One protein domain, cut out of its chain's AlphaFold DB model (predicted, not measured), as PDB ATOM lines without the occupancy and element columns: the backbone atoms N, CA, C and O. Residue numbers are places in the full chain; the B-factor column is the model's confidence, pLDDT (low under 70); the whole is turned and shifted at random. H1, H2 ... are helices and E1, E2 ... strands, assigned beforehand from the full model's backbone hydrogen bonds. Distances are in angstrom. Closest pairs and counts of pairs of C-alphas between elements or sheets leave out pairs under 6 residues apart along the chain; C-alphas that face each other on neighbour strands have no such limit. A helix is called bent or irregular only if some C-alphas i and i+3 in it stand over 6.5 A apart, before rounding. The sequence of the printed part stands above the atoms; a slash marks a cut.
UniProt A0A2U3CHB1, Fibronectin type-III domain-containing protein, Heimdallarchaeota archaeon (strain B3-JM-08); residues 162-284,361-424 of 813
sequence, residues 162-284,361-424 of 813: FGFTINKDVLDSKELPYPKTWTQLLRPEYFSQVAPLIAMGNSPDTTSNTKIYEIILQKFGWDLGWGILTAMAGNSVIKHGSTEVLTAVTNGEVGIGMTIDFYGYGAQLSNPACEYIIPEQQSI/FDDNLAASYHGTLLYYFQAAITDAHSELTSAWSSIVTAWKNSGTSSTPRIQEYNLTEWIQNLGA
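Overview. This is residues 162 to 284 and 361 to 424 of the 813 residues of the protein "Fibronectin type-III domain-containing protein" of Heimdallarchaeota archaeon (strain B3-JM-08) (UniProt A0A2U3CHB1). A twisted sheet of five short strands has H5 and H6 packed over one face, while H3 stands up from the opposite face and leads into a group of mostly crossed helices with H4 in its middle. H2, H8 and H9 pack on H4, and the loop from H8 to H9 reaches one far end. The printed part has 187 residues with nine named helices and five named strands, in the order E1 H1 H2 E2 H3 H4 E3 H5 E4 H6 E5 H7 H8 H9. The sheet is mixed, in the order E3 E2 E4 E1 E5, and the class is mixed, helices and strands. The whole is compact, with a radius of gyration of the C-alphas of 15.9 A and spans of 49 by 39 by 30 A.

Arrangement. E1, residues 162 to 167, is antiparallel to its neighbours E4, residues 256 to 260, and E5, residues 274 to 277; N 165 and O 257, and N 166 and O 275, are within hydrogen-bond range at 2.8 A each. E2, residues 198 to 201, is parallel to E4, with N 199 and O 256 at 2.9 A, and to the edge strand E3, residues 236 to 239, with N 237 and O 198 at 2.8 A. H1, residues 168 to 172, and H2, residues 183 to 186, only graze the sheet. E2, H3, residues 207 to 219, H4, residues 222 to 234, and E3 form a strand-helix-strand unit, two parallel neighbour strands with helices between, its crossover right-handed. E3, H5, residues 242 to 250, and E4, then E4, H6, residues 261 to 270, and E5, form split units with one strand between, also right-handed. H5 and H6 are on the same face, at heights over the sheet of 6.3 A and 7.7 A. H3, on the opposite face, stands up from the sheet. H4 is the hub, touching H2, H3, H7, residues 363 to 382, H8, residues 385 to 400, and H9, residues 412 to 423; with H7 it only just touches, with 3 pairs of C-alphas within 8 A. H4 and H9 are about perpendicular at 78 degrees, their closest C-alphas, Gly 227 and Gly 423, 3.8 A apart. H8 and H9, a helical hairpin, only just touch, with 3 pairs within 8 A. Each O i to N i+4 pair is within hydrogen-bond range in H1, H3, H4, H5, H6 and H8, against 12 of 16 in H7 and 6 of 8 in H9; H2 is too short for one.

Along the chain. E1 begins at C-alpha 162 (194.234, 157.551, 240.640) and is 16.9 A long. H3 measures 18.4 A, H4 18.3 A, H7 24.8 A, H8 21.8 A and H9 17.8 A. H7 is irregular, C-alphas 368 and 371 being 8.0 A apart, and has a kink of 60 degrees near residue 372; H9 is only just irregular, with C-alphas 413 and 416 at 7.0 A. H9 ends at C-alpha 423 (194.507, 142.395, 224.528).

Size, cuts and confidence. The C-alphas of Asn 364 and Ser 406 are the two farthest apart, 51.5 A. Residues 285 to 360 are not printed, and C-alphas 284 and 361 are 7.3 A apart across the cut. The links H2 to E2 and H8 to H9 are long. Mean pLDDT of the printed part is 90.1, with residues 402 to 414 under 70.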
ATOM      1  N   PHE A 162     193.759 158.890 241.013       94.38
ATOM      2  CA  PHE A 162     194.234 157.551 240.640       94.38
ATOM      3  C   PHE A 162     195.340 157.616 239.585       94.38
ATOM      4  O   PHE A 162     195.184 158.260 238.553       94.38
ATOM      5  N   GLY A 163     196.464 156.939 239.816       96.31
ATOM      6  CA  GLY A 163     197.637 157.134 238.971       96.31
ATOM      7  C   GLY A 163     198.742 156.119 239.207       96.31
ATOM      8  O   GLY A 163     198.508 154.936 239.476       96.31
ATOM      9  N   PHE A 164     199.979 156.579 239.101       98.25
ATOM     10  CA  PHE A 164     201.145 155.751 239.364       98.25
ATOM     11  C   PHE A 164     202.241 156.562 240.039       98.25
ATOM     12  O   PHE A 164     202.356 157.766 239.868       98.25
ATOM     13  N   THR A 165     203.061 155.872 240.816       98.62
ATOM     14  CA  THR A 165     204.270 156.429 241.408       98.62
ATOM     15  C   THR A 165     205.434 155.999 240.539       98.62
ATOM     16  O   THR A 165     205.503 154.831 240.151       98.62
ATOM     17  N   ILE A 166     206.342 156.916 240.236       98.69
ATOM     18  CA  ILE A 166     207.623 156.623 239.598       98.69
ATOM     19  C   ILE A 166     208.733 156.649 240.643       98.69
ATOM     20  O   ILE A 166     208.617 157.356 241.636       98.69
ATOM     21  N   ASN A 167     209.813 155.912 240.406       98.62
ATOM     22  CA  ASN A 167     211.074 156.017 241.128       98.62
ATOM     23  C   ASN A 167     212.138 156.536 240.153       98.62
ATOM     24  O   ASN A 167     212.573 155.810 239.254       98.62
ATOM     25  N   LYS A 168     212.517 157.807 240.320       98.44
ATOM     26  CA  LYS A 168     213.385 158.544 239.394       98.44
ATOM     27  C   LYS A 168     214.773 157.922 239.288       98.44
ATOM     28  O   LYS A 168     215.216 157.663 238.177       98.44
ATOM     29  N   ASP A 169     215.374 157.509 240.405       98.25
ATOM     30  CA  ASP A 169     216.682 156.834 240.410       98.25
ATOM     31  C   ASP A 169     216.686 155.560 239.547       98.25
ATOM     32  O   ASP A 169     217.639 155.286 238.812       98.25
ATOM     33  N   VAL A 170     215.612 154.761 239.618       97.88
ATOM     34  CA  VAL A 170     215.496 153.536 238.815       97.88
ATOM     35  C   VAL A 170     215.359 153.875 237.334       97.88
ATOM     36  O   VAL A 170     216.058 153.264 236.523       97.88
ATOM     37  N   LEU A 171     214.492 154.825 236.976       97.56
ATOM     38  CA  LEU A 171     214.274 155.222 235.581       97.56
ATOM     39  C   LEU A 171     215.521 155.875 234.966       97.56
ATOM     40  O   LEU A 171     215.925 155.488 233.869       97.56
ATOM     41  N   ASP A 172     216.197 156.751 235.707       97.50
ATOM     42  CA  ASP A 172     217.429 157.423 235.283       97.50
ATOM     43  C   ASP A 172     218.564 156.421 235.060       97.50
ATOM     44  O   ASP A 172     219.269 156.488 234.053       97.50
ATOM     45  N   SER A 173     218.693 155.411 235.933       96.38
ATOM     46  CA  SER A 173     219.693 154.341 235.771       96.38
ATOM     47  C   SER A 173     219.514 153.507 234.494       96.38
ATOM     48  O   SER A 173     220.404 152.734 234.118       96.38
ATOM     49  N   LYS A 174     218.343 153.616 233.857       94.06
ATOM     50  CA  LYS A 174     217.968 152.933 232.619       94.06
ATOM     51  C   LYS A 174     217.843 153.883 231.429       94.06
ATOM     52  O   LYS A 174     217.529 153.395 230.348       94.06
ATOM     53  N   GLU A 175     218.093 155.181 231.621       95.38
ATOM     54  CA  GLU A 175     217.908 156.230 230.609       95.38
ATOM     55  C   GLU A 175     216.472 156.248 230.050       95.38
ATOM     56  O   GLU A 175     216.249 156.412 228.850       95.38
ATOM     57  N   LEU A 176     215.482 156.030 230.924       93.81
ATOM     58  CA  LEU A 176     214.075 155.956 230.539       93.81
ATOM     59  C   LEU A 176     213.334 157.262 230.840       93.81
ATOM     60  O   LEU A 176     213.540 157.851 231.900       93.81
ATOM     61  N   PRO A 177     212.424 157.696 229.950       92.75
ATOM     62  CA  PRO A 177     211.620 158.888 230.182       92.75
ATOM     63  C   PRO A 177     210.646 158.678 231.346       92.75
ATOM     64  O   PRO A 177     210.278 157.547 231.677       92.75
ATOM     65  N   TYR A 178     210.181 159.775 231.941       95.88
ATOM     66  CA  TYR A 178     209.144 159.732 232.970       95.88
ATOM     67  C   TYR A 178     207.764 159.766 232.306       95.88
ATOM     68  O   TYR A 178     207.457 160.738 231.610       95.88
ATOM     69  N   PRO A 179     206.926 158.733 232.491       95.94
ATOM     70  CA  PRO A 179     205.601 158.728 231.904       95.94
ATOM     71  C   PRO A 179     204.674 159.713 232.627       95.94
ATOM     72  O   PRO A 179     204.787 159.928 233.833       95.94
ATOM     73  N   LYS A 180     203.739 160.283 231.870       93.50
ATOM     74  CA  LYS A 180     202.698 161.227 232.300       93.50
ATOM     75  C   LYS A 180     201.280 160.749 231.981       93.50
ATOM     76  O   LYS A 180     200.328 161.298 232.515       93.50
ATOM     77  N   THR A 181     201.125 159.712 231.158       94.25
ATOM     78  CA  THR A 181     199.830 159.114 230.790       94.25
ATOM     79  C   THR A 181     199.871 157.589 230.922       94.25
ATOM     80  O   THR A 181     200.955 157.003 230.950       94.25
ATOM     81  N   TRP A 182     198.713 156.917 230.966       95.69
ATOM     82  CA  TRP A 182     198.660 155.446 231.019       95.69
ATOM     83  C   TRP A 182     199.272 154.803 229.775       95.69
ATOM     84  O   TRP A 182     200.004 153.822 229.869       95.69
ATOM     85  N   THR A 183     199.002 155.367 228.603       93.06
ATOM     86  CA  THR A 183     199.493 154.870 227.310       93.06
ATOM     87  C   THR A 183     201.013 154.941 227.186       93.06
ATOM     88  O   THR A 183     201.615 154.092 226.529       93.06
ATOM     89  N   GLN A 184     201.675 155.875 227.876       93.62
ATOM     90  CA  GLN A 184     203.134 155.932 227.873       93.62
ATOM     91  C   GLN A 184     203.769 154.721 228.569       93.62
ATOM     92  O   GLN A 184     204.867 154.334 228.184       93.62
ATOM     93  N   LEU A 185     203.080 154.041 229.494       95.75
ATOM     94  CA  LEU A 185     203.582 152.816 230.142       95.75
ATOM     95  C   LEU A 185     203.652 151.617 229.171       95.75
ATOM     96  O   LEU A 185     204.245 150.586 229.495       95.75
ATOM     97  N   LEU A 186     203.069 151.743 227.974       92.62
ATOM     98  CA  LEU A 186     203.104 150.727 226.916       92.62
ATOM     99  C   LEU A 186     204.407 150.743 226.116       92.62
ATOM    100  O   LEU A 186     204.679 149.796 225.379       92.62
ATOM    101  N   ARG A 187     205.210 151.806 226.254       89.31
ATOM    102  CA  ARG A 187     206.460 151.995 225.514       89.31
ATOM    103  C   ARG A 187     207.355 150.745 225.592       89.31
ATOM    104  O   ARG A 187     207.672 150.298 226.702       89.31
ATOM    105  N   PRO A 188     207.778 150.165 224.449       88.12
ATOM    106  CA  PRO A 188     208.661 148.992 224.405       88.12
ATOM    107  C   PRO A 188     210.002 149.166 225.137       88.12
ATOM    108  O   PRO A 188     210.684 148.187 225.457       88.12
ATOM    109  N   GLU A 189     210.409 150.406 225.391       89.62
ATOM    110  CA  GLU A 189     211.581 150.782 226.175       89.62
ATOM    111  C   GLU A 189     211.467 150.343 227.641       89.62
ATOM    112  O   GLU A 189     212.477 149.964 228.231       89.62
ATOM    113  N   TYR A 190     210.255 150.294 228.210       93.69
ATOM    114  CA  TYR A 190     210.037 149.791 229.571       93.69
ATOM    115  C   TYR A 190     210.114 148.260 229.671       93.69
ATOM    116  O   TYR A 190     210.204 147.718 230.776       93.69
ATOM    117  N   PHE A 191     210.098 147.538 228.545       93.44
ATOM    118  CA  PHE A 191     210.122 146.081 228.567       93.44
ATOM    119  C   PHE A 191     211.479 145.529 229.022       93.44
ATOM    120  O   PHE A 191     212.528 145.798 228.427       93.44
ATOM    121  N   SER A 192     211.443 144.647 230.022       89.06
ATOM    122  CA  SER A 192     212.605 143.915 230.521       89.06
ATOM    123  C   SER A 192     212.204 142.511 230.962       89.06
ATOM    124  O   SER A 192     211.441 142.331 231.907       89.06
ATOM    125  N   GLN A 193     212.773 141.495 230.307       79.31
ATOM    126  CA  GLN A 193     212.461 140.093 230.602       79.31
ATOM    127  C   GLN A 193     213.048 139.604 231.939       79.31
ATOM    128  O   GLN A 193     212.585 138.611 232.493       79.31
ATOM    129  N   VAL A 194     214.089 140.269 232.451       84.75
ATOM    130  CA  VAL A 194     214.836 139.828 233.646       84.75
ATOM    131  C   VAL A 194     214.550 140.660 234.892       84.75
ATOM    132  O   VAL A 194     214.745 140.175 236.002       84.75
ATOM    133  N   ALA A 195     214.114 141.904 234.713       90.06
ATOM    134  CA  ALA A 195     213.815 142.837 235.791       90.06
ATOM    135  C   ALA A 195     212.694 143.772 235.317       90.06
ATOM    136  O   ALA A 195     213.014 144.833 234.771       90.06
ATOM    137  N   PRO A 196     211.419 143.349 235.422       93.75
ATOM    138  CA  PRO A 196     210.275 144.171 235.041       93.75
ATOM    139  C   PRO A 196     210.327 145.532 235.733       93.75
ATOM    140  O   PRO A 196     210.682 145.616 236.907       93.75
ATOM    141  N   LEU A 197     209.992 146.595 235.004       96.12
ATOM    142  CA  LEU A 197     210.114 147.971 235.498       96.12
ATOM    143  C   LEU A 197     208.801 148.549 236.016       96.12
ATOM    144  O   LEU A 197     208.823 149.604 236.645       96.12
ATOM    145  N   ILE A 198     207.686 147.864 235.777       98.19
ATOM    146  CA  ILE A 198     206.350 148.294 236.183       98.19
ATOM    147  C   ILE A 198     205.768 147.259 237.150       98.19
ATOM    148  O   ILE A 198     205.991 146.060 236.985       98.19
ATOM    149  N   ALA A 199     205.027 147.694 238.167       98.38
ATOM    150  CA  ALA A 199     204.251 146.818 239.042       98.38
ATOM    151  C   ALA A 199     202.750 147.134 238.971       98.38
ATOM    152  O   ALA A 199     202.337 148.287 239.127       98.38
ATOM    153  N   MET A 200     201.952 146.078 238.802       98.31
ATOM    154  CA  MET A 200     200.483 146.094 238.801       98.31
ATOM    155  C   MET A 200     199.949 145.127 239.863       98.31
ATOM    156  O   MET A 200     200.560 144.089 240.109       98.31
ATOM    157  N   GLY A 201     198.814 145.429 240.492       96.56
ATOM    158  CA  GLY A 201     198.174 144.538 241.469       96.56
ATOM    159  C   GLY A 201     197.166 143.567 240.839       96.56
ATOM    160  O   GLY A 201     196.451 143.917 239.902       96.56
ATOM    161  N   ASN A 202     197.051 142.346 241.359       94.75
ATOM    162  CA  ASN A 202     196.064 141.378 240.878       94.75
ATOM    163  C   ASN A 202     194.636 141.809 241.251       94.75
ATOM    164  O   ASN A 202     194.276 141.780 242.421       94.75
ATOM    165  N   SER A 203     193.806 142.151 240.261       89.94
ATOM    166  CA  SER A 203     192.499 142.804 240.465       89.94
ATOM    167  C   SER A 203     191.613 142.233 241.604       89.94
ATOM    168  O   SER A 203     191.199 143.016 242.457       89.94
ATOM    169  N   PRO A 204     191.388 140.906 241.744       85.56
ATOM    170  CA  PRO A 204     190.609 140.344 242.861       85.56
ATOM    171  C   PRO A 204     191.135 140.645 244.276       85.56
ATOM    172  O   PRO A 204     190.389 140.517 245.244       85.56
ATOM    173  N   ASP A 205     192.411 141.004 244.403       82.69
ATOM    174  CA  ASP A 205     193.123 141.181 245.670       82.69
ATOM    175  C   ASP A 205     193.422 142.668 245.974       82.69
ATOM    176  O   ASP A 205     194.050 142.995 246.983       82.69
ATOM    177  N   THR A 206     192.980 143.598 245.116       84.75
ATOM    178  CA  THR A 206     193.222 145.043 245.259       84.75
ATOM    179  C   THR A 206     192.031 145.877 244.799       84.75
ATOM    180  O   THR A 206     191.557 145.730 243.680       84.75
ATOM    181  N   THR A 207     191.643 146.876 245.593       82.56
ATOM    182  CA  THR A 207     190.591 147.828 245.207       82.56
ATOM    183  C   THR A 207     191.119 148.997 244.372       82.56
ATOM    184  O   THR A 207     190.544 149.305 243.335       82.56
ATOM    185  N   SER A 208     192.235 149.631 244.757       88.62
ATOM    186  CA  SER A 208     192.703 150.843 244.061       88.62
ATOM    187  C   SER A 208     193.260 150.571 242.663       88.62
ATOM    188  O   SER A 208     192.947 151.314 241.740       88.62
ATOM    189  N   ASN A 209     194.016 149.483 242.470       94.62
ATOM    190  CA  ASN A 209     194.434 149.088 241.118       94.62
ATOM    191  C   ASN A 209     193.230 148.638 240.269       94.62
ATOM    192  O   ASN A 209     193.193 148.930 239.083       94.62
ATOM    193  N   THR A 210     192.216 147.997 240.862       92.50
ATOM    194  CA  THR A 210     190.995 147.634 240.120       92.50
ATOM    195  C   THR A 210     190.252 148.870 239.629       92.50
ATOM    196  O   THR A 210     189.869 148.907 238.465       92.50
ATOM    197  N   LYS A 211     190.141 149.920 240.454       90.81
ATOM    198  CA  LYS A 211     189.580 151.202 240.008       90.81
ATOM    199  C   LYS A 211     190.411 151.830 238.881       90.81
ATOM    200  O   LYS A 211     189.835 152.299 237.912       90.81
ATOM    201  N   ILE A 212     191.747 151.760 238.937       96.12
ATOM    202  CA  ILE A 212     192.619 152.167 237.815       96.12
ATOM    203  C   ILE A 212     192.273 151.397 236.528       96.12
ATOM    204  O   ILE A 212     192.211 151.994 235.456       96.12
ATOM    205  N   TYR A 213     192.002 150.092 236.613       97.44
ATOM    206  CA  TYR A 213     191.611 149.296 235.444       97.44
ATOM    207  C   TYR A 213     190.256 149.726 234.880       97.44
ATOM    208  O   TYR A 213     190.109 149.818 233.666       97.44
ATOM    209  N   GLU A 214     189.288 150.037 235.741       95.50
ATOM    210  CA  GLU A 214     187.995 150.591 235.327       95.50
ATOM    211  C   GLU A 214     188.160 151.951 234.638       95.50
ATOM    212  O   GLU A 214     187.562 152.162 233.587       95.50
ATOM    213  N   ILE A 215     189.006 152.836 235.179       94.94
ATOM    214  CA  ILE A 215     189.316 154.153 234.594       94.94
ATOM    215  C   ILE A 215     189.888 153.987 233.183       94.94
ATOM    216  O   ILE A 215     189.428 154.638 232.250       94.94
ATOM    217  N   ILE A 216     190.851 153.078 233.004       96.31
ATOM    218  CA  ILE A 216     191.444 152.790 231.689       96.31
ATOM    219  C   ILE A 216     190.385 152.226 230.724       96.31
ATOM    220  O   ILE A 216     190.313 152.659 229.576       96.31
ATOM    221  N   LEU A 217     189.533 151.299 231.173       96.19
ATOM    222  CA  LEU A 217     188.481 150.715 230.331       96.19
ATOM    223  C   LEU A 217     187.416 151.730 229.902       96.19
ATOM    224  O   LEU A 217     186.907 151.624 228.790       96.19
ATOM    225  N   GLN A 218     187.078 152.704 230.747       94.38
ATOM    226  CA  GLN A 218     186.127 153.753 230.374       94.38
ATOM    227  C   GLN A 218     186.773 154.823 229.495       94.38
ATOM    228  O   GLN A 218     186.198 155.177 228.470       94.38
ATOM    229  N   LYS A 219     188.001 155.265 229.813       91.06
ATOM    230  CA  LYS A 219     188.715 156.265 229.004       91.06
ATOM    231  C   LYS A 219     188.930 155.802 227.567       91.06
ATOM    232  O   LYS A 219     188.729 156.572 226.636       91.06
ATOM    233  N   PHE A 220     189.372 154.564 227.378       89.81
ATOM    234  CA  PHE A 220     189.762 154.067 226.056       89.81
ATOM    235  C   PHE A 220     188.701 153.178 225.403       89.81
ATOM    236  O   PHE A 220     188.915 152.668 224.305       89.81
ATOM    237  N   GLY A 221     187.560 152.978 226.064       91.00
ATOM    238  CA  GLY A 221     186.572 151.988 225.667       91.00
ATOM    239  C   GLY A 221     187.035 150.552 225.936       91.00
ATOM    240  O   GLY A 221     188.203 150.268 226.200       91.00
ATOM    241  N   TRP A 222     186.089 149.618 225.859       92.94
ATOM    242  CA  TRP A 222     186.297 148.237 226.296       92.94
ATOM    243  C   TRP A 222     187.434 147.520 225.559       92.94
ATOM    244  O   TRP A 222     188.334 146.974 226.193       92.94
ATOM    245  N   ASP A 223     187.412 147.532 224.226       90.00
ATOM    246  CA  ASP A 223     188.332 146.725 223.420       90.00
ATOM    247  C   ASP A 223     189.764 147.270 223.468       90.00
ATOM    248  O   ASP A 223     190.704 146.539 223.793       90.00
ATOM    249  N   LEU A 224     189.941 148.573 223.213       89.06
ATOM    250  CA  LEU A 224     191.254 149.213 223.286       89.06
ATOM    251  C   LEU A 224     191.766 149.281 224.730       89.06
ATOM    252  O   LEU A 224     192.952 149.052 224.955       89.06
ATOM    253  N   GLY A 225     190.894 149.520 225.712       94.81
ATOM    254  CA  GLY A 225     191.253 149.504 227.128       94.81
ATOM    255  C   GLY A 225     191.832 148.155 227.570       94.81
ATOM    256  O   GLY A 225     192.866 148.131 228.239       94.81
ATOM    257  N   TRP A 226     191.257 147.026 227.135       97.00
ATOM    258  CA  TRP A 226     191.854 145.703 227.369       97.00
ATOM    259  C   TRP A 226     193.185 145.510 226.630       97.00
ATOM    260  O   TRP A 226     194.110 144.925 227.203       97.00
ATOM    261  N   GLY A 227     193.323 146.048 225.413       94.69
ATOM    262  CA  GLY A 227     194.602 146.172 224.698       94.69
ATOM    263  C   GLY A 227     195.683 146.846 225.546       94.69
ATOM    264  O   GLY A 227     196.739 146.263 225.807       94.69
ATOM    265  N   ILE A 228     195.380 148.046 226.043       95.31
ATOM    266  CA  ILE A 228     196.258 148.869 226.884       95.31
ATOM    267  C   ILE A 228     196.624 148.127 228.173       95.31
ATOM    268  O   ILE A 228     197.808 147.970 228.469       95.31
ATOM    269  N   LEU A 229     195.644 147.609 228.920       97.81
ATOM    270  CA  LEU A 229     195.897 146.871 230.163       97.81
ATOM    271  C   LEU A 229     196.797 145.651 229.939       97.81
ATOM    272  O   LEU A 229     197.696 145.385 230.736       97.81
ATOM    273  N   THR A 230     196.578 144.920 228.845       97.62
ATOM    274  CA  THR A 230     197.319 143.694 228.532       97.62
ATOM    275  C   THR A 230     198.758 143.991 228.114       97.62
ATOM    276  O   THR A 230     199.686 143.357 228.619       97.62
ATOM    277  N   ALA A 231     198.979 144.978 227.244       95.00
ATOM    278  CA  ALA A 231     200.328 145.387 226.851       95.00
ATOM    279  C   ALA A 231     201.106 145.996 228.029       95.00
ATOM    280  O   ALA A 231     202.274 145.664 228.240       95.00
ATOM    281  N   MET A 232     200.440 146.792 228.871       96.44
ATOM    282  CA  MET A 232     201.028 147.310 230.106       96.44
ATOM    283  C   MET A 232     201.419 146.184 231.064       96.44
ATOM    284  O   MET A 232     202.521 146.184 231.616       96.44
ATOM    285  N   ALA A 233     200.558 145.175 231.212       97.44
ATOM    286  CA  ALA A 233     200.870 143.979 231.978       97.44
ATOM    287  C   ALA A 233     202.047 143.190 231.379       97.44
ATOM    288  O   ALA A 233     202.825 142.615 232.133       97.44
ATOM    289  N   GLY A 234     202.244 143.218 230.058       96.31
ATOM    290  CA  GLY A 234     203.434 142.671 229.399       96.31
ATOM    291  C   GLY A 234     204.750 143.329 229.843       96.31
ATOM    292  O   GLY A 234     205.781 142.656 229.886       96.31
ATOM    293  N   ASN A 235     204.716 144.611 230.227       96.00
ATOM    294  CA  ASN A 235     205.846 145.351 230.814       96.00
ATOM    295  C   ASN A 235     205.966 145.190 232.341       96.00
ATOM    296  O   ASN A 235     206.934 145.668 232.943       96.00
ATOM    297  N   SER A 236     204.989 144.543 232.977       97.38
ATOM    298  CA  SER A 236     204.813 144.590 234.424       97.38
ATOM    299  C   SER A 236     205.116 143.270 235.115       97.38
ATOM    300  O   SER A 236     204.941 142.193 234.558       97.38
ATOM    301  N   VAL A 237     205.493 143.354 236.388       97.31
ATOM    302  CA  VAL A 237     205.308 142.263 237.345       97.31
ATOM    303  C   VAL A 237     203.934 142.396 238.005       97.31
ATOM    304  O   VAL A 237     203.543 143.485 238.430       97.31
ATOM    305  N   ILE A 238     203.210 141.282 238.134       97.75
ATOM    306  CA  ILE A 238     201.936 141.250 238.862       97.75
ATOM    307  C   ILE A 238     202.194 140.943 240.339       97.75
ATOM    308  O   ILE A 238     202.689 139.873 240.701       97.75
ATOM    309  N   LYS A 239     201.870 141.902 241.203       97.50
ATOM    310  CA  LYS A 239     201.905 141.794 242.663       97.50
ATOM    311  C   LYS A 239     200.534 141.370 243.193       97.50
ATOM    312  O   LYS A 239     199.534 141.443 242.485       97.50
ATOM    313  N   HIS A 240     200.483 140.923 244.448       89.94
ATOM    314  CA  HIS A 240     199.226 140.489 245.060       89.94
ATOM    315  C   HIS A 240     198.250 141.664 245.206       89.94
ATOM    316  O   HIS A 240     197.221 141.650 244.548       89.94
ATOM    317  N   GLY A 241     198.597 142.715 245.955       88.25
ATOM    318  CA  GLY A 241     197.750 143.896 246.113       88.25
ATOM    319  C   GLY A 241     198.509 145.221 246.010       88.25
ATOM    320  O   GLY A 241     199.718 145.270 245.770       88.25
ATOM    321  N   SER A 242     197.782 146.326 246.197       91.50
ATOM    322  CA  SER A 242     198.323 147.689 246.073       91.50
ATOM    323  C   SER A 242     199.457 147.994 247.054       91.50
ATOM    324  O   SER A 242     200.321 148.809 246.747       91.50
ATOM    325  N   THR A 243     199.475 147.356 248.227       91.31
ATOM    326  CA  THR A 243     200.535 147.560 249.226       91.31
ATOM    327  C   THR A 243     201.864 146.972 248.751       91.31
ATOM    328  O   THR A 243     202.914 147.593 248.922       91.31
ATOM    329  N   GLU A 244     201.845 145.802 248.108       96.25
ATOM    330  CA  GLU A 244     203.038 145.214 247.497       96.25
ATOM    331  C   GLU A 244     203.508 146.011 246.274       96.25
ATOM    332  O   GLU A 244     204.715 146.126 246.064       96.25
ATOM    333  N   VAL A 245     202.585 146.593 245.496       98.06
ATOM    334  CA  VAL A 245     202.929 147.516 244.398       98.06
ATOM    335  C   VAL A 245     203.634 148.763 244.938       98.06
ATOM    336  O   VAL A 245     204.733 149.084 244.484       98.06
ATOM    337  N   LEU A 246     203.055 149.412 245.955       96.56
ATOM    338  CA  LEU A 246     203.651 150.562 246.643       96.56
ATOM    339  C   LEU A 246     205.051 150.235 247.181       96.56
ATOM    340  O   LEU A 246     206.001 150.987 246.968       96.56
ATOM    341  N   THR A 247     205.190 149.097 247.858       97.38
ATOM    342  CA  THR A 247     206.471 148.666 248.438       97.38
ATOM    343  C   THR A 247     207.531 148.460 247.357       97.38
ATOM    344  O   THR A 247     208.679 148.864 247.543       97.38
ATOM    345  N   ALA A 248     207.161 147.856 246.224       98.12
ATOM    346  CA  ALA A 248     208.088 147.577 245.133       98.12
ATOM    347  C   ALA A 248     208.672 148.861 244.527       98.12
ATOM    348  O   ALA A 248     209.888 148.956 244.365       98.12
ATOM    349  N   VAL A 249     207.838 149.868 244.238       98.50
ATOM    350  CA  VAL A 249     208.324 151.135 243.665       98.50
ATOM    351  C   VAL A 249     209.091 151.977 244.688       98.50
ATOM    352  O   VAL A 249     210.163 152.497 244.381       98.50
ATOM    353  N   THR A 250     208.618 152.025 245.939       98.25
ATOM    354  CA  THR A 250     209.276 152.786 247.018       98.25
ATOM    355  C   THR A 250     210.697 152.280 247.273       98.25
ATOM    356  O   THR A 250     211.623 153.071 247.439       98.25
ATOM    357  N   ASN A 251     210.889 150.956 247.242       97.75
ATOM    358  CA  ASN A 251     212.192 150.319 247.451       97.75
ATOM    359  C   ASN A 251     213.074 150.271 246.190       97.75
ATOM    360  O   ASN A 251     214.178 149.731 246.253       97.75
ATOM    361  N   GLY A 252     212.592 150.775 245.049       97.12
ATOM    362  CA  GLY A 252     213.305 150.712 243.773       97.12
ATOM    363  C   GLY A 252     213.447 149.295 243.199       97.12
ATOM    364  O   GLY A 252     214.364 149.038 242.425       97.12
ATOM    365  N   GLU A 253     212.566 148.357 243.577       97.12
ATOM    366  CA  GLU A 253     212.465 147.042 242.915       97.12
ATOM    367  C   GLU A 253     211.975 147.208 241.469       97.12
ATOM    368  O   GLU A 253     212.415 146.494 240.570       97.12
ATOM    369  N   VAL A 254     211.079 148.175 241.265       98.31
ATOM    370  CA  VAL A 254     210.537 148.594 239.972       98.31
ATOM    371  C   VAL A 254     210.665 150.113 239.837       98.31
ATOM    372  O   VAL A 254     210.762 150.821 240.839       98.31
ATOM    373  N   GLY A 255     210.655 150.621 238.603       98.06
ATOM    374  CA  GLY A 255     210.693 152.060 238.332       98.06
ATOM    375  C   GLY A 255     209.319 152.727 238.374       98.06
ATOM    376  O   GLY A 255     209.244 153.935 238.550       98.06
ATOM    377  N   ILE A 256     208.236 151.966 238.205       98.75
ATOM    378  CA  ILE A 256     206.861 152.477 238.137       98.75
ATOM    379  C   ILE A 256     205.937 151.526 238.909       98.75
ATOM    380  O   ILE A 256     206.005 150.310 238.739       98.75
ATOM    381  N   GLY A 257     205.046 152.058 239.744       98.38
ATOM    382  CA  GLY A 257     204.037 151.282 240.467       98.38
ATOM    383  C   GLY A 257     202.663 151.944 240.424       98.38
ATOM    384  O   GLY A 257     202.514 153.103 240.812       98.38
ATOM    385  N   MET A 258     201.639 151.202 240.000       97.69
ATOM    386  CA  MET A 258     200.252 151.683 240.012       97.69
ATOM    387  C   MET A 258     199.749 151.935 241.433       97.69
ATOM    388  O   MET A 258     199.679 151.029 242.269       97.69
ATOM    389  N   THR A 259     199.387 153.181 241.715       96.38
ATOM    390  CA  THR A 259     199.100 153.644 243.074       96.38
ATOM    391  C   THR A 259     197.977 154.675 243.087       96.38
ATOM    392  O   THR A 259     197.687 155.357 242.109       96.38
ATOM    393  N   ILE A 260     197.315 154.768 244.232       93.56
ATOM    394  CA  ILE A 260     196.429 155.886 244.553       93.56
ATOM    395  C   ILE A 260     197.266 157.006 245.180       93.56
ATOM    396  O   ILE A 260     198.343 156.741 245.719       93.56
ATOM    397  N   ASP A 261     196.783 158.234 245.107       94.12
ATOM    398  CA  ASP A 261     197.508 159.441 245.505       94.12
ATOM    399  C   ASP A 261     198.179 159.381 246.885       94.12
ATOM    400  O   ASP A 261     199.395 159.520 246.978       94.12
ATOM    401  N   PHE A 262     197.454 159.052 247.956       91.44
ATOM    402  CA  PHE A 262     198.022 158.988 249.308       91.44
ATOM    403  C   PHE A 262     199.089 157.889 249.467       91.44
ATOM    404  O   PHE A 262     199.993 158.014 250.297       91.44
ATOM    405  N   TYR A 263     199.048 156.829 248.647       93.50
ATOM    406  CA  TYR A 263     200.150 155.865 248.561       93.50
ATOM    407  C   TYR A 263     201.365 156.474 247.868       93.50
ATOM    408  O   TYR A 263     202.476 156.324 248.371       93.50
ATOM    409  N   GLY A 264     201.169 157.193 246.765       95.25
ATOM    410  CA  GLY A 264     202.265 157.852 246.062       95.25
ATOM    411  C   GLY A 264     202.920 158.972 246.868       95.25
ATOM    412  O   GLY A 264     204.144 159.008 246.992       95.25
ATOM    413  N   TYR A 265     202.135 159.812 247.542       93.75
ATOM    414  CA  TYR A 265     202.673 160.803 248.476       93.75
ATOM    415  C   TYR A 265     203.359 160.132 249.672       93.75
ATOM    416  O   TYR A 265     204.360 160.635 250.178       93.75
ATOM    417  N   GLY A 266     202.860 158.978 250.131       92.38
ATOM    418  CA  GLY A 266     203.525 158.185 251.169       92.38
ATOM    419  C   GLY A 266     204.886 157.648 250.714       92.38
ATOM    420  O   GLY A 266     205.851 157.665 251.485       92.38
ATOM    421  N   ALA A 267     204.987 157.230 249.449       94.81
ATOM    422  CA  ALA A 267     206.245 156.836 248.825       94.81
ATOM    423  C   ALA A 267     207.219 158.016 248.741       94.81
ATOM    424  O   ALA A 267     208.363 157.855 249.146       94.81
ATOM    425  N   GLN A 268     206.765 159.201 248.312       93.69
ATOM    426  CA  GLN A 268     207.566 160.436 248.279       93.69
ATOM    427  C   GLN A 268     208.162 160.794 249.645       93.69
ATOM    428  O   GLN A 268     209.341 161.128 249.740       93.69
ATOM    429  N   LEU A 269     207.362 160.691 250.714       90.88
ATOM    430  CA  LEU A 269     207.842 160.933 252.079       90.88
ATOM    431  C   LEU A 269     208.892 159.904 252.516       90.88
ATOM    432  O   LEU A 269     209.825 160.237 253.245       90.88
ATOM    433  N   SER A 270     208.727 158.648 252.098       93.25
ATOM    434  CA  SER A 270     209.617 157.547 252.482       93.25
ATOM    435  C   SER A 270     210.903 157.511 251.650       93.25
ATOM    436  O   SER A 270     211.956 157.121 252.152       93.25
ATOM    437  N   ASN A 271     210.815 157.906 250.382       96.19
ATOM    438  CA  ASN A 271     211.894 157.939 249.411       96.19
ATOM    439  C   ASN A 271     211.706 159.157 248.475       96.19
ATOM    440  O   ASN A 271     210.863 159.097 247.580       96.19
ATOM    441  N   PRO A 272     212.516 160.226 248.616       94.69
ATOM    442  CA  PRO A 272     212.413 161.438 247.794       94.69
ATOM    443  C   PRO A 272     212.642 161.240 246.286       94.69
ATOM    444  O   PRO A 272     212.294 162.119 245.501       94.69
ATOM    445  N   ALA A 273     213.216 160.104 245.862       97.25
ATOM    446  CA  ALA A 273     213.299 159.748 244.445       97.25
ATOM    447  C   ALA A 273     211.931 159.351 243.863       97.25
ATOM    448  O   ALA A 273     211.767 159.309 242.642       97.25
ATOM    449  N   CYS A 274     210.950 159.040 244.715       98.31
ATOM    450  CA  CYS A 274     209.600 158.746 244.273       98.31
ATOM    451  C   CYS A 274     208.843 160.023 243.891       98.31
ATOM    452  O   CYS A 274     209.070 161.082 244.465       98.31
ATOM    453  N   GLU A 275     207.923 159.913 242.939       97.12
ATOM    454  CA  GLU A 275     207.002 160.983 242.549       97.12
ATOM    455  C   GLU A 275     205.682 160.365 242.094       97.12
ATOM    456  O   GLU A 275     205.671 159.425 241.301       97.12
ATOM    457  N   TYR A 276     204.570 160.862 242.621       97.56
ATOM    458  CA  TYR A 276     203.235 160.463 242.216       97.56
ATOM    459  C   TYR A 276     202.794 161.266 240.997       97.56
ATOM    460  O   TYR A 276     202.888 162.490 240.971       97.56
ATOM    461  N   ILE A 277     202.287 160.556 239.995       95.94
ATOM    462  CA  ILE A 277     201.835 161.107 238.729       95.94
ATOM    463  C   ILE A 277     200.339 160.847 238.598       95.94
ATOM    464  O   ILE A 277     199.893 159.694 238.628       95.94
ATOM    465  N   ILE A 278     199.581 161.929 238.415       94.25
ATOM    466  CA  ILE A 278     198.188 161.898 237.969       94.25
ATOM    467  C   ILE A 278     198.206 161.867 236.435       94.25
ATOM    468  O   ILE A 278     198.737 162.797 235.830       94.25
ATOM    469  N   PRO A 279     197.672 160.815 235.792       93.88
ATOM    470  CA  PRO A 279     197.639 160.723 234.339       93.88
ATOM    471  C   PRO A 279     196.847 161.865 233.698       93.88
ATOM    472  O   PRO A 279     195.640 161.981 233.923       93.88
ATOM    473  N   GLU A 280     197.528 162.675 232.884       86.62
ATOM    474  CA  GLU A 280     196.966 163.863 232.221       86.62
ATOM    475  C   GLU A 280     195.700 163.484 231.433       86.62
ATOM    476  O   GLU A 280     195.773 162.661 230.523       86.62
ATOM    477  N   GLN A 281     194.537 164.054 231.785       83.44
ATOM    478  CA  GLN A 281     193.240 163.820 231.114       83.44
ATOM    479  C   GLN A 281     192.785 162.345 231.037       83.44
ATOM    480  O   GLN A 281     191.904 161.983 230.247       83.44
ATOM    481  N   GLN A 282     193.404 161.464 231.826       89.69
ATOM    482  CA  GLN A 282     193.173 160.015 231.813       89.69
ATOM    483  C   GLN A 282     192.958 159.446 233.230       89.69
ATOM    484  O   GLN A 282     192.963 158.230 233.429       89.69
ATOM    485  N   SER A 283     192.805 160.321 234.223       92.38
ATOM    486  CA  SER A 283     192.531 159.987 235.622       92.38
ATOM    487  C   SER A 283     191.130 160.453 236.033       92.38
ATOM    488  O   SER A 283     190.407 161.034 235.231       92.38
ATOM    489  N   ILE A 284     190.765 160.218 237.290       90.56
ATOM    490  CA  ILE A 284     189.590 160.792 237.952       90.56
ATOM    491  C   ILE A 284     190.010 161.338 239.313       90.56
ATOM    492  O   ILE A 284     191.023 160.907 239.876       90.56
ATOM    493  N   PHE A 361     183.540 159.674 234.316       86.12
ATOM    494  CA  PHE A 361     183.543 158.290 234.780       86.12
ATOM    495  C   PHE A 361     182.166 157.894 235.299       86.12
ATOM    496  O   PHE A 361     181.671 158.441 236.282       86.12
ATOM    497  N   ASP A 362     181.584 156.868 234.689       85.62
ATOM    498  CA  ASP A 362     180.302 156.314 235.095       85.62
ATOM    499  C   ASP A 362     180.515 155.163 236.093       85.62
ATOM    500  O   ASP A 362     180.872 154.030 235.741       85.62
ATOM    501  N   ASP A 363     180.276 155.453 237.372       79.25
ATOM    502  CA  ASP A 363     180.330 154.470 238.456       79.25
ATOM    503  C   ASP A 363     179.308 153.330 238.287       79.25
ATOM    504  O   ASP A 363     179.602 152.188 238.655       79.25
ATOM    505  N   ASN A 364     178.134 153.591 237.697       80.75
ATOM    506  CA  ASN A 364     177.136 152.548 237.436       80.75
ATOM    507  C   ASN A 364     177.610 151.619 236.322       80.75
ATOM    508  O   ASN A 364     177.465 150.397 236.423       80.75
ATOM    509  N   LEU A 365     178.207 152.183 235.271       88.00
ATOM    510  CA  LEU A 365     178.814 151.396 234.207       88.00
ATOM    511  C   LEU A 365     179.950 150.531 234.765       88.00
ATOM    512  O   LEU A 365     179.965 149.330 234.495       88.00
ATOM    513  N   ALA A 366     180.837 151.086 235.599       87.94
ATOM    514  CA  ALA A 366     181.898 150.323 236.261       87.94
ATOM    515  C   ALA A 366     181.344 149.156 237.090       87.94
ATOM    516  O   ALA A 366     181.752 148.006 236.899       87.94
ATOM    517  N   ALA A 367     180.365 149.432 237.958       78.81
ATOM    518  CA  ALA A 367     179.706 148.416 238.773       78.81
ATOM    519  C   ALA A 367     179.078 147.312 237.904       78.81
ATOM    520  O   ALA A 367     179.234 146.124 238.195       78.81
ATOM    521  N   SER A 368     178.459 147.686 236.776       83.75
ATOM    522  CA  SER A 368     177.754 146.752 235.894       83.75
ATOM    523  C   SER A 368     178.628 145.626 235.334       83.75
ATOM    524  O   SER A 368     178.102 144.553 235.057       83.75
ATOM    525  N   TYR A 369     179.944 145.821 235.181       89.88
ATOM    526  CA  TYR A 369     180.875 144.789 234.699       89.88
ATOM    527  C   TYR A 369     181.924 144.357 235.738       89.88
ATOM    528  O   TYR A 369     182.739 143.475 235.438       89.88
ATOM    529  N   HIS A 370     181.916 144.937 236.944       86.31
ATOM    530  CA  HIS A 370     182.958 144.774 237.964       86.31
ATOM    531  C   HIS A 370     183.288 143.304 238.261       86.31
ATOM    532  O   HIS A 370     184.445 142.887 238.187       86.31
ATOM    533  N   GLY A 371     182.274 142.468 238.512       82.25
ATOM    534  CA  GLY A 371     182.477 141.049 238.809       82.25
ATOM    535  C   GLY A 371     183.187 140.301 237.676       82.25
ATOM    536  O   GLY A 371     184.043 139.447 237.926       82.25
ATOM    537  N   THR A 372     182.884 140.646 236.422       89.81
ATOM    538  CA  THR A 372     183.576 140.086 235.255       89.81
ATOM    539  C   THR A 372     185.005 140.596 235.152       89.81
ATOM    540  O   THR A 372     185.900 139.777 234.938       89.81
ATOM    541  N   LEU A 373     185.237 141.901 235.345       92.81
ATOM    542  CA  LEU A 373     186.571 142.509 235.324       92.81
ATOM    543  C   LEU A 373     187.536 141.760 236.246       92.81
ATOM    544  O   LEU A 373     188.594 141.334 235.784       92.81
ATOM    545  N   LEU A 374     187.152 141.522 237.506       88.56
ATOM    546  CA  LEU A 374     188.006 140.852 238.496       88.56
ATOM    547  C   LEU A 374     188.545 139.507 237.978       88.56
ATOM    548  O   LEU A 374     189.749 139.230 238.003       88.56
ATOM    549  N   TYR A 375     187.643 138.644 237.505       87.44
ATOM    550  CA  TYR A 375     187.995 137.282 237.104       87.44
ATOM    551  C   TYR A 375     188.573 137.200 235.695       87.44
ATOM    552  O   TYR A 375     189.408 136.327 235.445       87.44
ATOM    553  N   TYR A 376     188.156 138.081 234.787       94.06
ATOM    554  CA  TYR A 376     188.729 138.156 233.450       94.06
ATOM    555  C   TYR A 376     190.154 138.710 233.504       94.06
ATOM    556  O   TYR A 376     191.044 138.095 232.924       94.06
ATOM    557  N   PHE A 377     190.419 139.753 234.303       95.81
ATOM    558  CA  PHE A 377     191.777 140.236 234.577       95.81
ATOM    559  C   PHE A 377     192.650 139.107 235.126       95.81
ATOM    560  O   PHE A 377     193.733 138.837 234.606       95.81
ATOM    561  N   GLN A 378     192.166 138.382 236.140       93.06
ATOM    562  CA  GLN A 378     192.923 137.263 236.695       93.06
ATOM    563  C   GLN A 378     193.192 136.174 235.644       93.06
ATOM    564  O   GLN A 378     194.286 135.622 235.619       93.06
ATOM    565  N   ALA A 379     192.237 135.870 234.760       94.81
ATOM    566  CA  ALA A 379     192.429 134.890 233.691       94.81
ATOM    567  C   ALA A 379     193.432 135.353 232.623       94.81
ATOM    568  O   ALA A 379     194.266 134.553 232.192       94.81
ATOM    569  N   ALA A 380     193.309 136.610 232.190       96.44
ATOM    570  CA  ALA A 380     194.008 137.191 231.051       96.44
ATOM    571  C   ALA A 380     195.433 137.631 231.387       96.44
ATOM    572  O   ALA A 380     196.353 137.422 230.599       96.44
ATOM    573  N   ILE A 381     195.610 138.232 232.561       97.44
ATOM    574  CA  ILE A 381     196.852 138.890 232.959       97.44
ATOM    575  C   ILE A 381     197.601 138.054 233.990       97.44
ATOM    576  O   ILE A 381     198.786 137.814 233.799       97.44
ATOM    577  N   THR A 382     196.938 137.562 235.040       96.38
ATOM    578  CA  THR A 382     197.618 136.870 236.154       96.38
ATOM    579  C   THR A 382     197.895 135.390 235.855       96.38
ATOM    580  O   THR A 382     199.037 134.939 235.917       96.38
ATOM    581  N   ASP A 383     196.873 134.614 235.488       96.44
ATOM    582  CA  ASP A 383     196.974 133.162 235.261       96.44
ATOM    583  C   ASP A 383     197.683 132.822 233.928       96.44
ATOM    584  O   ASP A 383     198.242 131.729 233.760       96.44
ATOM    585  N   ALA A 384     197.663 133.756 232.970       97.75
ATOM    586  CA  ALA A 384     198.323 133.660 231.666       97.75
ATOM    587  C   ALA A 384     199.573 134.552 231.538       97.75
ATOM    588  O   ALA A 384     200.085 134.735 230.436       97.75
ATOM    589  N   HIS A 385     200.090 135.077 232.656       97.44
ATOM    590  CA  HIS A 385     201.172 136.066 232.657       97.44
ATOM    591  C   HIS A 385     202.457 135.586 231.967       97.44
ATOM    592  O   HIS A 385     203.127 136.346 231.270       97.44
ATOM    593  N   SER A 386     202.815 134.309 232.138       96.19
ATOM    594  CA  SER A 386     203.995 133.727 231.489       96.19
ATOM    595  C   SER A 386     203.889 133.746 229.967       96.19
ATOM    596  O   SER A 386     204.849 134.079 229.281       96.19
ATOM    597  N   GLU A 387     202.722 133.399 229.434       98.00
ATOM    598  CA  GLU A 387     202.455 133.405 228.001       98.00
ATOM    599  C   GLU A 387     202.349 134.841 227.472       98.00
ATOM    600  O   GLU A 387     202.910 135.138 226.419       98.00
ATOM    601  N   LEU A 388     201.716 135.742 228.233       97.56
ATOM    602  CA  LEU A 388     201.634 137.169 227.912       97.56
ATOM    603  C   LEU A 388     203.025 137.792 227.762       97.56
ATOM    604  O   LEU A 388     203.336 138.384 226.735       97.56
ATOM    605  N   THR A 389     203.881 137.631 228.773       96.00
ATOM    606  CA  THR A 389     205.237 138.197 228.766       96.00
ATOM    607  C   THR A 389     206.111 137.591 227.666       96.00
ATOM    608  O   THR A 389     206.944 138.300 227.105       96.00
ATOM    609  N   SER A 390     205.905 136.320 227.292       95.31
ATOM    610  CA  SER A 390     206.592 135.697 226.145       95.31
ATOM    611  C   SER A 390     206.139 136.287 224.806       95.31
ATOM    612  O   SER A 390     206.973 136.666 223.974       95.31
ATOM    613  N   ALA A 391     204.826 136.436 224.614       95.81
ATOM    614  CA  ALA A 391     204.256 137.052 223.421       95.81
ATOM    615  C   ALA A 391     204.696 138.514 223.281       95.81
ATOM    616  O   ALA A 391     205.193 138.911 222.227       95.81
ATOM    617  N   TRP A 392     204.606 139.292 224.363       95.12
ATOM    618  CA  TRP A 392     205.041 140.685 224.388       95.12
ATOM    619  C   TRP A 392     206.549 140.829 224.157       95.12
ATOM    620  O   TRP A 392     206.963 141.669 223.364       95.12
ATOM    621  N   SER A 393     207.374 139.950 224.739       93.50
ATOM    622  CA  SER A 393     208.815 139.897 224.454       93.50
ATOM    623  C   SER A 393     209.100 139.728 222.962       93.50
ATOM    624  O   SER A 393     209.970 140.407 222.410       93.50
ATOM    625  N   SER A 394     208.352 138.848 222.290       90.50
ATOM    626  CA  SER A 394     208.504 138.604 220.851       90.50
ATOM    627  C   SER A 394     208.055 139.804 220.014       90.50
ATOM    628  O   SER A 394     208.772 140.187 219.090       90.50
ATOM    629  N   ILE A 395     206.949 140.457 220.390       89.81
ATOM    630  CA  ILE A 395     206.470 141.702 219.767       89.81
ATOM    631  C   ILE A 395     207.517 142.816 219.917       89.81
ATOM    632  O   ILE A 395     207.966 143.380 218.919       89.81
ATOM    633  N   VAL A 396     207.991 143.084 221.137       89.19
ATOM    634  CA  VAL A 396     209.014 144.107 221.413       89.19
ATOM    635  C   VAL A 396     210.329 143.791 220.699       89.19
ATOM    636  O   VAL A 396     210.981 144.687 220.169       89.19
ATOM    637  N   THR A 397     210.734 142.521 220.645       85.81
ATOM    638  CA  THR A 397     211.949 142.105 219.925       85.81
ATOM    639  C   THR A 397     211.811 142.343 218.424       85.81
ATOM    640  O   THR A 397     212.735 142.871 217.802       85.81
ATOM    641  N   ALA A 398     210.670 141.986 217.832       80.69
ATOM    642  CA  ALA A 398     210.391 142.267 216.428       80.69
ATOM    643  C   ALA A 398     210.339 143.781 216.157       80.69
ATOM    644  O   ALA A 398     210.825 144.222 215.117       80.69
ATOM    645  N   TRP A 399     209.838 144.578 217.107       80.62
ATOM    646  CA  TRP A 399     209.838 146.039 217.031       80.62
ATOM    647  C   TRP A 399     211.254 146.636 217.046       80.62
ATOM    648  O   TRP A 399     211.634 147.351 216.118       80.62
ATOM    649  N   LYS A 400     212.096 146.249 218.017       77.69
ATOM    650  CA  LYS A 400     213.497 146.718 218.139       77.69
ATOM    651  C   LYS A 400     214.371 146.352 216.934       77.69
ATOM    652  O   LYS A 400     215.388 146.995 216.688       77.69
ATOM    653  N   ASN A 401     214.008 145.306 216.191       72.44
ATOM    654  CA  ASN A 401     214.753 144.849 215.017       72.44
ATOM    655  C   ASN A 401     214.390 145.594 213.718       72.44
ATOM    656  O   ASN A 401     215.045 145.360 212.688       72.44
ATOM    657  N   SER A 402     213.392 146.486 213.743       63.69
ATOM    658  CA  SER A 402     213.074 147.360 212.612       63.69
ATOM    659  C   SER A 402     214.297 148.227 212.250       63.69
ATOM    660  O   SER A 402     214.943 148.840 213.091       63.69
ATOM    661  N   GLY A 403     214.731 148.174 210.986       54.66
ATOM    662  CA  GLY A 403     215.853 148.970 210.465       54.66
ATOM    663  C   GLY A 403     217.241 148.305 210.381       54.66
ATOM    664  O   GLY A 403     218.067 148.799 209.615       54.66
ATOM    665  N   THR A 404     217.534 147.173 211.048       53.59
ATOM    666  CA  THR A 404     218.934 146.664 211.156       53.59
ATOM    667  C   THR A 404     219.242 145.225 210.673       53.59
ATOM    668  O   THR A 404     220.409 144.937 210.408       53.59
ATOM    669  N   SER A 405     218.266 144.314 210.480       49.53
ATOM    670  CA  SER A 405     218.508 142.906 210.042       49.53
ATOM    671  C   SER A 405     217.579 142.343 208.936       49.53
ATOM    672  O   SER A 405     216.510 142.880 208.689       49.53
ATOM    673  N   SER A 406     217.934 141.232 208.277       47.09
ATOM    674  CA  SER A 406     217.123 140.554 207.237       47.09
ATOM    675  C   SER A 406     216.017 139.612 207.776       47.09
ATOM    676  O   SER A 406     215.724 138.592 207.153       47.09
ATOM    677  N   THR A 407     215.449 139.900 208.949       43.53
ATOM    678  CA  THR A 407     214.517 139.039 209.718       43.53
ATOM    679  C   THR A 407     213.413 139.890 210.374       43.53
ATOM    680  O   THR A 407     213.646 141.088 210.493       43.53
ATOM    681  N   PRO A 408     212.247 139.308 210.741       49.84
ATOM    682  CA  PRO A 408     210.925 139.960 210.860       49.84
ATOM    683  C   PRO A 408     210.866 141.222 211.740       49.84
ATOM    684  O   PRO A 408     211.560 141.298 212.755       49.84
ATOM    685  N   ARG A 409     210.068 142.221 211.322       61.16
ATOM    686  CA  ARG A 409     210.118 143.612 211.819       61.16
ATOM    687  C   ARG A 409     208.717 144.193 212.004       61.16
ATOM    688  O   ARG A 409     208.007 144.401 211.025       61.16
ATOM    689  N   ILE A 410     208.350 144.491 213.247       62.59
ATOM    690  CA  ILE A 410     207.175 145.314 213.565       62.59
ATOM    691  C   ILE A 410     207.648 146.767 213.498       62.59
ATOM    692  O   ILE A 410     208.618 147.118 214.159       62.59
ATOM    693  N   GLN A 411     207.043 147.606 212.662       60.81
ATOM    694  CA  GLN A 411     207.387 149.029 212.670       60.81
ATOM    695  C   GLN A 411     206.696 149.726 213.845       60.81
ATOM    696  O   GLN A 411     205.677 149.240 214.337       60.81
ATOM    697  N   GLU A 412     207.247 150.857 214.293       55.56
ATOM    698  CA  GLU A 412     206.693 151.673 215.388       55.56
ATOM    699  C   GLU A 412     205.220 151.992 215.215       55.56
ATOM    700  O   GLU A 412     204.448 151.963 216.167       55.56
ATOM    701  N   TYR A 413     204.820 152.119 213.967       55.69
ATOM    702  CA  TYR A 413     203.483 152.464 213.597       55.69
ATOM    703  C   TYR A 413     202.522 151.251 213.584       55.69
ATOM    704  O   TYR A 413     201.350 151.411 213.869       55.69
ATOM    705  N   ASN A 414     202.975 149.999 213.454       65.94
ATOM    706  CA  ASN A 414     202.073 148.834 213.587       65.94
ATOM    707  C   ASN A 414     201.870 148.381 215.044       65.94
ATOM    708  O   ASN A 414     201.058 147.495 215.307       65.94
ATOM    709  N   LEU A 415     202.604 148.948 216.008       75.88
ATOM    710  CA  LEU A 415     202.594 148.479 217.397       75.88
ATOM    711  C   LEU A 415     201.195 148.543 218.033       75.88
ATOM    712  O   LEU A 415     200.832 147.635 218.777       75.88
ATOM    713  N   THR A 416     200.388 149.553 217.699       76.62
ATOM    714  CA  THR A 416     199.014 149.696 218.205       76.62
ATOM    715  C   THR A 416     198.111 148.540 217.783       76.62
ATOM    716  O   THR A 416     197.368 148.023 218.613       76.62
ATOM    717  N   GLU A 417     198.206 148.071 216.537       79.19
ATOM    718  CA  GLU A 417     197.441 146.910 216.064       79.19
ATOM    719  C   GLU A 417     197.849 145.640 216.830       79.19
ATOM    720  O   GLU A 417     197.005 144.851 217.257       79.19
ATOM    721  N   TRP A 418     199.150 145.460 217.086       85.88
ATOM    722  CA  TRP A 418     199.639 144.358 217.920       85.88
ATOM    723  C   TRP A 418     199.144 144.463 219.363       85.88
ATOM    724  O   TRP A 418     198.779 143.440 219.934       85.88
ATOM    725  N   ILE A 419     199.092 145.667 219.941       87.75
ATOM    726  CA  ILE A 419     198.538 145.917 221.282       87.75
ATOM    727  C   ILE A 419     197.045 145.566 221.323       87.75
ATOM    728  O   ILE A 419     196.616 144.829 222.215       87.75
ATOM    729  N   GLN A 420     196.267 146.031 220.342       85.94
ATOM    730  CA  GLN A 420     194.839 145.727 220.221       85.94
ATOM    731  C   GLN A 420     194.606 144.220 220.080       85.94
ATOM    732  O   GLN A 420     193.817 143.652 220.826       85.94
ATOM    733  N   ASN A 421     195.341 143.545 219.194       89.62
ATOM    734  CA  ASN A 421     195.220 142.100 218.995       89.62
ATOM    735  C   ASN A 421     195.677 141.294 220.222       89.62
ATOM    736  O   ASN A 421     195.082 140.262 220.544       89.62
ATOM    737  N   LEU A 422     196.718 141.757 220.924       93.31
ATOM    738  CA  LEU A 422     197.219 141.125 222.143       93.31
ATOM    739  C   LEU A 422     196.169 141.131 223.245       93.31
ATOM    740  O   LEU A 422     195.915 140.077 223.821       93.31
ATOM    741  N   GLY A 423     195.544 142.276 223.507       93.69
ATOM    742  CA  GLY A 423     194.507 142.395 224.528       93.69
ATOM    743  C   GLY A 423     193.077 142.231 224.023       93.69
ATOM    744  O   GLY A 423     192.167 142.490 224.802       93.69
ATOM    745  N   ALA A 424     192.858 141.813 222.770       93.88
ATOM    746  CA  ALA A 424     191.518 141.689 222.195       93.88
ATOM    747  C   ALA A 424     190.634 140.818 223.108       93.88
ATOM    748  O   ALA A 424     190.960 139.639 223.320       93.88
TER     749      ALA A 424